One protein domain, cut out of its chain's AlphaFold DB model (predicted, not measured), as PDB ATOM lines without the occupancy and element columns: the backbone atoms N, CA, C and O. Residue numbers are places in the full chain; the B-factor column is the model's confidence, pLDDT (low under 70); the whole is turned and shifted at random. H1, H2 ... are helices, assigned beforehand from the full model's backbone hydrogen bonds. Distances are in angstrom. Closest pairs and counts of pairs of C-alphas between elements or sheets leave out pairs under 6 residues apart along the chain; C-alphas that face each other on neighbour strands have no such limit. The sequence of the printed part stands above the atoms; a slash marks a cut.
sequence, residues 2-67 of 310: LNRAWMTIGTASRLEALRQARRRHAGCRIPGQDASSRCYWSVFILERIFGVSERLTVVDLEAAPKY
ATOM      1  N   LEU A   2     322.214 395.982 309.686       63.16
ATOM      2  CA  LEU A   2     320.969 396.339 308.974       63.16
ATOM      3  C   LEU A   2     319.694 395.671 309.541       63.16
ATOM      4  O   LEU A   2     318.723 396.361 309.823       63.16
ATOM      5  N   ASN A   3     319.735 394.365 309.839       69.38
ATOM      6  CA  ASN A   3     318.594 393.647 310.440       69.38
ATOM      7  C   ASN A   3     318.163 394.229 311.796       69.38
ATOM      8  O   ASN A   3     316.977 394.266 312.106       69.38
ATOM      9  N   ARG A   4     319.116 394.718 312.601       77.94
ATOM     10  CA  ARG A   4     318.814 395.355 313.890       77.94
ATOM     11  C   ARG A   4     318.110 396.695 313.678       77.94
ATOM     12  O   ARG A   4     317.128 396.955 314.356       77.94
ATOM     13  N   ALA A   5     318.571 397.498 312.716       74.25
ATOM     14  CA  ALA A   5     317.936 398.767 312.370       74.25
ATOM     15  C   ALA A   5     316.489 398.565 311.890       74.25
ATOM     16  O   ALA A   5     315.591 399.243 312.378       74.25
ATOM     17  N   TRP A   6     316.241 397.578 311.023       76.69
ATOM     18  CA  TRP A   6     314.883 397.239 310.583       76.69
ATOM     19  C   TRP A   6     313.975 396.790 311.725       76.69
ATOM     20  O   TRP A   6     312.841 397.251 311.809       76.69
ATOM     21  N   MET A   7     314.474 395.945 312.631       82.31
ATOM     22  CA  MET A   7     313.709 395.540 313.813       82.31
ATOM     23  C   MET A   7     313.373 396.746 314.694       82.31
ATOM     24  O   MET A   7     312.222 396.907 315.084       82.31
ATOM     25  N   THR A   8     314.340 397.629 314.957       86.19
ATOM     26  CA  THR A   8     314.119 398.836 315.765       86.19
ATOM     27  C   THR A   8     313.102 399.781 315.123       86.19
ATOM     28  O   THR A   8     312.166 400.206 315.799       86.19
ATOM     29  N   ILE A   9     313.224 400.061 313.822       84.56
ATOM     30  CA  ILE A   9     312.263 400.903 313.094       84.56
ATOM     31  C   ILE A   9     310.876 400.257 313.136       84.56
ATOM     32  O   ILE A   9     309.928 400.897 313.573       84.56
ATOM     33  N   GLY A  10     310.767 398.963 312.821       83.81
ATOM     34  CA  GLY A  10     309.498 398.237 312.879       83.81
ATOM     35  C   GLY A  10     308.850 398.245 314.268       83.81
ATOM     36  O   GLY A  10     307.629 398.376 314.377       83.81
ATOM     37  N   THR A  11     309.638 398.154 315.346       87.25
ATOM     38  CA  THR A  11     309.110 398.296 316.714       87.25
ATOM     39  C   THR A  11     308.617 399.712 316.998       87.25
ATOM     40  O   THR A  11     307.527 399.863 317.544       87.25
ATOM     41  N   ALA A  12     309.362 400.743 316.587       88.12
ATOM     42  CA  ALA A  12     308.968 402.139 316.770       88.12
ATOM     43  C   ALA A  12     307.662 402.456 316.025       88.12
ATOM     44  O   ALA A  12     306.750 403.044 316.602       88.12
ATOM     45  N   SER A  13     307.526 401.975 314.790       86.06
ATOM     46  CA  SER A  13     306.312 402.104 313.983       86.06
ATOM     47  C   SER A  13     305.086 401.480 314.633       86.06
ATOM     48  O   SER A  13     304.024 402.098 314.705       86.06
ATOM     49  N   ARG A  14     305.228 400.256 315.155       86.31
ATOM     50  CA  ARG A  14     304.134 399.559 315.845       86.31
ATOM     51  C   ARG A  14     303.732 400.279 317.128       86.31
ATOM     52  O   ARG A  14     302.541 400.426 317.385       86.31
ATOM     53  N   LEU A  15     304.702 400.756 317.909       88.44
ATOM     54  CA  LEU A  15     304.431 401.562 319.101       88.44
ATOM     55  C   LEU A  15     303.686 402.854 318.747       88.44
ATOM     56  O   LEU A  15     302.737 403.224 319.439       88.44
ATOM     57  N   GLU A  16     304.061 403.509 317.650       86.31
ATOM     58  CA  GLU A  16     303.408 404.731 317.188       86.31
ATOM     59  C   GLU A  16     301.964 404.486 316.717       86.31
ATOM     60  O   GLU A  16     301.065 405.252 317.070       86.31
ATOM     61  N   ALA A  17     301.693 403.393 316.001       82.62
ATOM     62  CA  ALA A  17     300.318 403.044 315.640       82.62
ATOM     63  C   ALA A  17     299.463 402.668 316.852       82.62
ATOM     64  O   ALA A  17     298.319 403.110 316.947       82.62
ATOM     65  N   LEU A  18     300.012 401.930 317.824       84.56
ATOM     66  CA  LEU A  18     299.317 401.656 319.087       84.56
ATOM     67  C   LEU A  18     298.994 402.956 319.833       84.56
ATOM     68  O   LEU A  18     297.885 403.130 320.346       84.56
ATOM     69  N   ARG A  19     299.935 403.906 319.850       83.31
ATOM     70  CA  ARG A  19     299.733 405.235 320.438       83.31
ATOM     71  C   ARG A  19     298.601 405.994 319.739       83.31
ATOM     72  O   ARG A  19     297.786 406.615 320.422       83.31
ATOM     73  N   GLN A  20     298.513 405.934 318.411       79.00
ATOM     74  CA  GLN A  20     297.425 406.549 317.641       79.00
ATOM     75  C   GLN A  20     296.074 405.871 317.865       79.00
ATOM     76  O   GLN A  20     295.087 406.565 318.107       79.00
ATOM     77  N   ALA A  21     296.024 404.538 317.848       79.12
ATOM     78  CA  ALA A  21     294.804 403.787 318.131       79.12
ATOM     79  C   ALA A  21     294.261 404.146 319.524       79.12
ATOM     80  O   ALA A  21     293.089 404.490 319.675       79.12
ATOM     81  N   ARG A  22     295.143 404.201 320.532       79.56
ATOM     82  CA  ARG A  22     294.784 404.624 321.892       79.56
ATOM     83  C   ARG A  22     294.248 406.056 321.944       79.56
ATOM     84  O   ARG A  22     293.320 406.319 322.701       79.56
ATOM     85  N   ARG A  23     294.788 406.984 321.147       74.31
ATOM     86  CA  ARG A  23     294.282 408.369 321.064       74.31
ATOM     87  C   ARG A  23     292.869 408.444 320.514       74.31
ATOM     88  O   ARG A  23     292.058 409.171 321.081       74.31
ATOM     89  N   ARG A  24     292.588 407.699 319.439       71.88
ATOM     90  CA  ARG A  24     291.246 407.634 318.841       71.88
ATOM     91  C   ARG A  24     290.232 407.094 319.848       71.88
ATOM     92  O   ARG A  24     289.164 407.671 319.987       71.88
ATOM     93  N   HIS A  25     290.604 406.054 320.595       70.81
ATOM     94  CA  HIS A  25     289.733 405.461 321.611       70.81
ATOM     95  C   HIS A  25     289.543 406.328 322.862       70.81
ATOM     96  O   HIS A  25     288.447 406.370 323.404       70.81
ATOM     97  N   ALA A  26     290.587 407.005 323.346       66.25
ATOM     98  CA  ALA A  26     290.538 407.694 324.636       66.25
ATOM     99  C   ALA A  26     290.022 409.145 324.569       66.25
ATOM    100  O   ALA A  26     289.900 409.772 325.617       66.25
ATOM    101  N   GLY A  27     289.818 409.727 323.377       61.72
ATOM    102  CA  GLY A  27     289.436 411.144 323.211       61.72
ATOM    103  C   GLY A  27     290.408 412.152 323.852       61.72
ATOM    104  O   GLY A  27     290.115 413.342 323.958       61.72
ATOM    105  N   CYS A  28     291.569 411.687 324.316       54.81
ATOM    106  CA  CYS A  28     292.399 412.399 325.276       54.81
ATOM    107  C   CYS A  28     293.426 413.271 324.541       54.81
ATOM    108  O   CYS A  28     294.300 412.764 323.829       54.81
ATOM    109  N   ARG A  29     293.342 414.596 324.715       55.47
ATOM    110  CA  ARG A  29     294.385 415.534 324.273       55.47
ATOM    111  C   ARG A  29     295.544 415.487 325.269       55.47
ATOM    112  O   ARG A  29     295.443 416.022 326.364       55.47
ATOM    113  N   ILE A  30     296.648 414.852 324.883       52.97
ATOM    114  CA  ILE A  30     297.884 414.865 325.679       52.97
ATOM    115  C   ILE A  30     298.556 416.249 325.527       52.97
ATOM    116  O   ILE A  30     298.687 416.716 324.390       52.97
ATOM    117  N   PRO A  31     299.023 416.891 326.616       52.53
ATOM    118  CA  PRO A  31     299.920 418.046 326.541       52.53
ATOM    119  C   PRO A  31     301.181 417.720 325.717       52.53
ATOM    120  O   PRO A  31     301.722 416.622 325.819       52.53
ATOM    121  N   GLY A  32     301.664 418.646 324.881       61.31
ATOM    122  CA  GLY A  32     302.841 418.403 324.023       61.31
ATOM    123  C   GLY A  32     302.515 417.851 322.627       61.31
ATOM    124  O   GLY A  32     303.215 416.978 322.107       61.31
ATOM    125  N   GLN A  33     301.456 418.371 321.995       68.94
ATOM    126  CA  GLN A  33     301.057 418.033 320.620       68.94
ATOM    127  C   GLN A  33     302.222 418.146 319.621       68.94
ATOM    128  O   GLN A  33     302.353 417.293 318.747       68.94
ATOM    129  N   ASP A  34     303.103 419.132 319.803       73.81
ATOM    130  CA  ASP A  34     304.280 419.356 318.959       73.81
ATOM    131  C   ASP A  34     305.287 418.190 319.041       73.81
ATOM    132  O   ASP A  34     305.572 417.550 318.030       73.81
ATOM    133  N   ALA A  35     305.731 417.810 320.246       77.75
ATOM    134  CA  ALA A  35     306.638 416.670 320.459       77.75
ATOM    135  C   ALA A  35     306.049 415.351 319.930       77.75
ATOM    136  O   ALA A  35     306.726 414.530 319.311       77.75
ATOM    137  N   SER A  36     304.744 415.173 320.120       79.19
ATOM    138  CA  SER A  36     304.004 414.039 319.589       79.19
ATOM    139  C   SER A  36     304.036 413.956 318.058       79.19
ATOM    140  O   SER A  36     304.146 412.855 317.517       79.19
ATOM    141  N   SER A  37     303.837 415.078 317.371       81.25
ATOM    142  CA  SER A  37     303.847 415.127 315.909       81.25
ATOM    143  C   SER A  37     305.267 414.984 315.365       81.25
ATOM    144  O   SER A  37     305.450 414.292 314.370       81.25
ATOM    145  N   ARG A  38     306.281 415.545 316.048       81.00
ATOM    146  CA  ARG A  38     307.705 415.291 315.739       81.00
ATOM    147  C   ARG A  38     308.009 413.801 315.765       81.00
ATOM    148  O   ARG A  38     308.627 413.300 314.832       81.00
ATOM    149  N   CYS A  39     307.553 413.100 316.805       85.06
ATOM    150  CA  CYS A  39     307.742 411.658 316.934       85.06
ATOM    151  C   CYS A  39     307.115 410.902 315.754       85.06
ATOM    152  O   CYS A  39     307.821 410.169 315.066       85.06
ATOM    153  N   TYR A  40     305.835 411.163 315.457       85.94
ATOM    154  CA  TYR A  40     305.133 410.551 314.322       85.94
ATOM    155  C   TYR A  40     305.900 410.755 313.009       85.94
ATOM    156  O   TYR A  40     306.210 409.790 312.315       85.94
ATOM    157  N   TRP A  41     306.252 412.004 312.687       86.38
ATOM    158  CA  TRP A  41     306.913 412.321 311.422       86.38
ATOM    159  C   TRP A  41     308.337 411.770 311.354       86.38
ATOM    160  O   TRP A  41     308.766 411.343 310.288       86.38
ATOM    161  N   SER A  42     309.052 411.699 312.477       86.38
ATOM    162  CA  SER A  42     310.384 411.083 312.527       86.38
ATOM    163  C   SER A  42     310.315 409.580 312.257       86.38
ATOM    164  O   SER A  42     311.087 409.068 311.451       86.38
ATOM    165  N   VAL A  43     309.363 408.876 312.882       87.19
ATOM    166  CA  VAL A  43     309.130 407.445 312.630       87.19
ATOM    167  C   VAL A  43     308.743 407.221 311.169       87.19
ATOM    168  O   VAL A  43     309.341 406.376 310.510       87.19
ATOM    169  N   PHE A  44     307.828 408.036 310.640       84.94
ATOM    170  CA  PHE A  44     307.434 407.997 309.233       84.94
ATOM    171  C   PHE A  44     308.636 408.166 308.291       84.94
ATOM    172  O   PHE A  44     308.842 407.349 307.396       84.94
ATOM    173  N   ILE A  45     309.466 409.192 308.502       84.81
ATOM    174  CA  ILE A  45     310.663 409.451 307.688       84.81
ATOM    175  C   ILE A  45     311.614 408.246 307.723       84.81
ATOM    176  O   ILE A  45     312.085 407.803 306.675       84.81
ATOM    177  N   LEU A  46     311.861 407.672 308.905       84.75
ATOM    178  CA  LEU A  46     312.733 406.505 309.059       84.75
ATOM    179  C   LEU A  46     312.192 405.266 308.331       84.75
ATOM    180  O   LEU A  46     312.969 404.574 307.672       84.75
ATOM    181  N   GLU A  47     310.884 404.999 308.391       82.31
ATOM    182  CA  GLU A  47     310.269 403.906 307.624       82.31
ATOM    183  C   GLU A  47     310.511 404.060 306.121       82.31
ATOM    184  O   GLU A  47     310.898 403.096 305.452       82.31
ATOM    185  N   ARG A  48     310.308 405.278 305.599       79.81
ATOM    186  CA  ARG A  48     310.421 405.560 304.162       79.81
ATOM    187  C   ARG A  48     311.867 405.531 303.668       79.81
ATOM    188  O   ARG A  48     312.109 405.029 302.574       79.81
ATOM    189  N   ILE A  49     312.829 406.011 304.460       76.69
ATOM    190  CA  ILE A  49     314.254 405.998 304.083       76.69
ATOM    191  C   ILE A  49     314.824 404.576 304.105       76.69
ATOM    192  O   ILE A  49     315.522 404.177 303.174       76.69
ATOM    193  N   PHE A  50     314.532 403.794 305.150       72.94
ATOM    194  CA  PHE A  50     315.157 402.482 305.357       72.94
ATOM    195  C   PHE A  50     314.366 401.306 304.770       72.94
ATOM    196  O   PHE A  50     314.745 400.147 304.971       72.94
ATOM    197  N   GLY A  51     313.320 401.594 303.992       62.56
ATOM    198  CA  GLY A  51     312.685 400.615 303.117       62.56
ATOM    199  C   GLY A  51     311.806 399.605 303.843       62.56
ATOM    200  O   GLY A  51     311.721 398.453 303.415       62.56
ATOM    201  N   VAL A  52     311.105 400.023 304.901       52.97
ATOM    202  CA  VAL A  52     309.907 399.284 305.304       52.97
ATOM    203  C   VAL A  52     308.916 399.486 304.156       52.97
ATOM    204  O   VAL A  52     308.373 400.573 303.993       52.97
ATOM    205  N   SER A  53     308.810 398.479 303.276       50.97
ATOM    206  CA  SER A  53     307.919 398.456 302.106       50.97
ATOM    207  C   SER A  53     306.584 399.127 302.430       50.97
ATOM    208  O   SER A  53     306.080 398.961 303.533       50.97
ATOM    209  N   GLU A  54     305.963 399.816 301.473       51.12
ATOM    210  CA  GLU A  54     304.616 400.398 301.620       51.12
ATOM    211  C   GLU A  54     303.571 399.372 302.119       51.12
ATOM    212  O   GLU A  54     302.573 399.726 302.730       51.12
ATOM    213  N   ARG A  55     303.842 398.069 301.949       49.41
ATOM    214  CA  ARG A  55     303.031 396.959 302.488       49.41
ATOM    215  C   ARG A  55     303.170 396.741 304.001       49.41
ATOM    216  O   ARG A  55     302.389 396.005 304.590       49.41
ATOM    217  N   LEU A  56     304.192 397.325 304.608       49.81
ATOM    218  CA  LEU A  56     304.559 397.213 306.016       49.81
ATOM    219  C   LEU A  56     304.483 398.564 306.738       49.81
ATOM    220  O   LEU A  56     304.801 398.607 307.923       49.81
ATOM    221  N   THR A  57     304.093 399.652 306.063       55.88
ATOM    222  CA  THR A  57     303.909 400.945 306.730       55.88
ATOM    223  C   THR A  57     302.745 400.829 307.697       55.88
ATOM    224  O   THR A  57     301.594 400.667 307.295       55.88
ATOM    225  N   VAL A  58     303.069 400.876 308.985       58.81
ATOM    226  CA  VAL A  58     302.099 400.739 310.078       58.81
ATOM    227  C   VAL A  58     301.454 402.097 310.404       58.81
ATOM    228  O   VAL A  58     300.434 402.172 311.087       58.81
ATOM    229  N   VAL A  59     302.040 403.179 309.893       62.97
ATOM    230  CA  VAL A  59     301.614 404.555 310.131       62.97
ATOM    231  C   VAL A  59     300.480 404.950 309.177       62.97
ATOM    232  O   VAL A  59     300.668 405.032 307.965       62.97
ATOM    233  N   ASP A  60     299.303 405.224 309.746       65.69
ATOM    234  CA  ASP A  60     298.110 405.682 309.026       65.69
ATOM    235  C   ASP A  60     298.216 407.176 308.679       65.69
ATOM    236  O   ASP A  60     298.291 408.027 309.575       65.69
ATOM    237  N   LEU A  61     298.231 407.489 307.380       67.81
ATOM    238  CA  LEU A  61     298.289 408.861 306.875       67.81
ATOM    239  C   LEU A  61     296.976 409.630 307.065       67.81
ATOM    240  O   LEU A  61     297.025 410.845 307.243       67.81
ATOM    241  N   GLU A  62     295.823 408.957 307.093       66.12
ATOM    242  CA  GLU A  62     294.515 409.612 307.269       66.12
ATOM    243  C   GLU A  62     294.365 410.210 308.675       66.12
ATOM    244  O   GLU A  62     293.641 411.181 308.892       66.12
ATOM    245  N   ALA A  63     295.108 409.675 309.646       66.75
ATOM    246  CA  ALA A  63     295.195 410.227 310.995       66.75
ATOM    247  C   ALA A  63     296.520 410.929 311.290       66.75
ATOM    248  O   ALA A  63     296.854 411.137 312.463       66.75
ATOM    249  N   ALA A  64     297.275 411.290 310.251       73.94
ATOM    250  CA  ALA A  64     298.509 412.030 310.427       73.94
ATOM    251  C   ALA A  64     298.239 413.337 311.193       73.94
ATOM    252  O   ALA A  64     297.286 414.069 310.896       73.94
ATOM    253  N   PRO A  65     299.068 413.675 312.194       77.12
ATOM    254  CA  PRO A  65     298.963 414.969 312.833       77.12
ATOM    255  C   PRO A  65     299.301 416.079 311.831       77.12
ATOM    256  O   PRO A  65     300.109 415.894 310.921       77.12
ATOM    257  N   LYS A  66     298.737 417.275 312.039       72.94
ATOM    258  CA  LYS A  66     299.111 418.458 311.251       72.94
ATOM    259  C   LYS A  66     300.632 418.658 311.287       72.94
ATOM    260  O   LYS A  66     301.258 418.483 312.337       72.94
ATOM    261  N   TYR A  67     301.197 419.057 310.149       67.94
ATOM    262  CA  TYR A  67     302.572 419.544 310.067       67.94
ATOM    263  C   TYR A  67     302.804 420.624 311.129       67.94
ATOM    264  O   TYR A  67     301.913 421.439 311.388       67.94
TER     265      TYR A  67
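AT A GLANCE: This is residues 2 to 67 of the 310 residues of an uncharacterized protein of Fusarium oxysporum (UniProt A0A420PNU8). A helical hairpin makes the core: the long helix H1 and the shorter H2, which folds back beside it at an angle of 36 degrees. The loop at the closed end sticks out with residues 25 to 32, and a tail without a named element, residues 51 to 67, folds back over one side of the pair. The printed part has 66 residues with two named helices, H1 then H2, and no named strand; the class is all helix. The whole is compact, with a radius of gyration of the C-alphas of 12.1 A, yet elongated in outline, spanning 36 by 20 by 20 A.

IN THESE COORDINATES: The longest helix, H1, holds residues 2 to 26 and measures 36.1 A from C-alpha 2 at (320.969, 396.339, 308.974) to C-alpha 26 at (290.538, 407.694, 324.636). H2 holds residues 33 to 50 and measures 26.0 A, ending with C-alpha 50 at (315.157, 402.482, 305.357).

HOW THE PARTS SIT: H1 touches H2 with residues 6 to 16 alone. The closest C-alphas of the two helices are those of Ser 13 and Val 43, 6.2 A apart. Their lines stand at a steep tilt of 36 degrees, only just past shallow, and they run opposite ways. They form a helical hairpin, joined by a short link of six residues. In H1 and H2 every O i to N i+4 pair is within hydrogen-bond range.

THE WHOLE: The two C-alphas farthest apart are those of Leu 2 and Gly 27, 37.6 A. The printed part has no cut. Without residues 25 to 32, which stand free, the body spans 32 by 18 by 17 A. The mean pLDDT of the printed part is 73.4; the model's confidence is under 70 at residues 2 to 3, 26 to 33, 51 to 63 and 67.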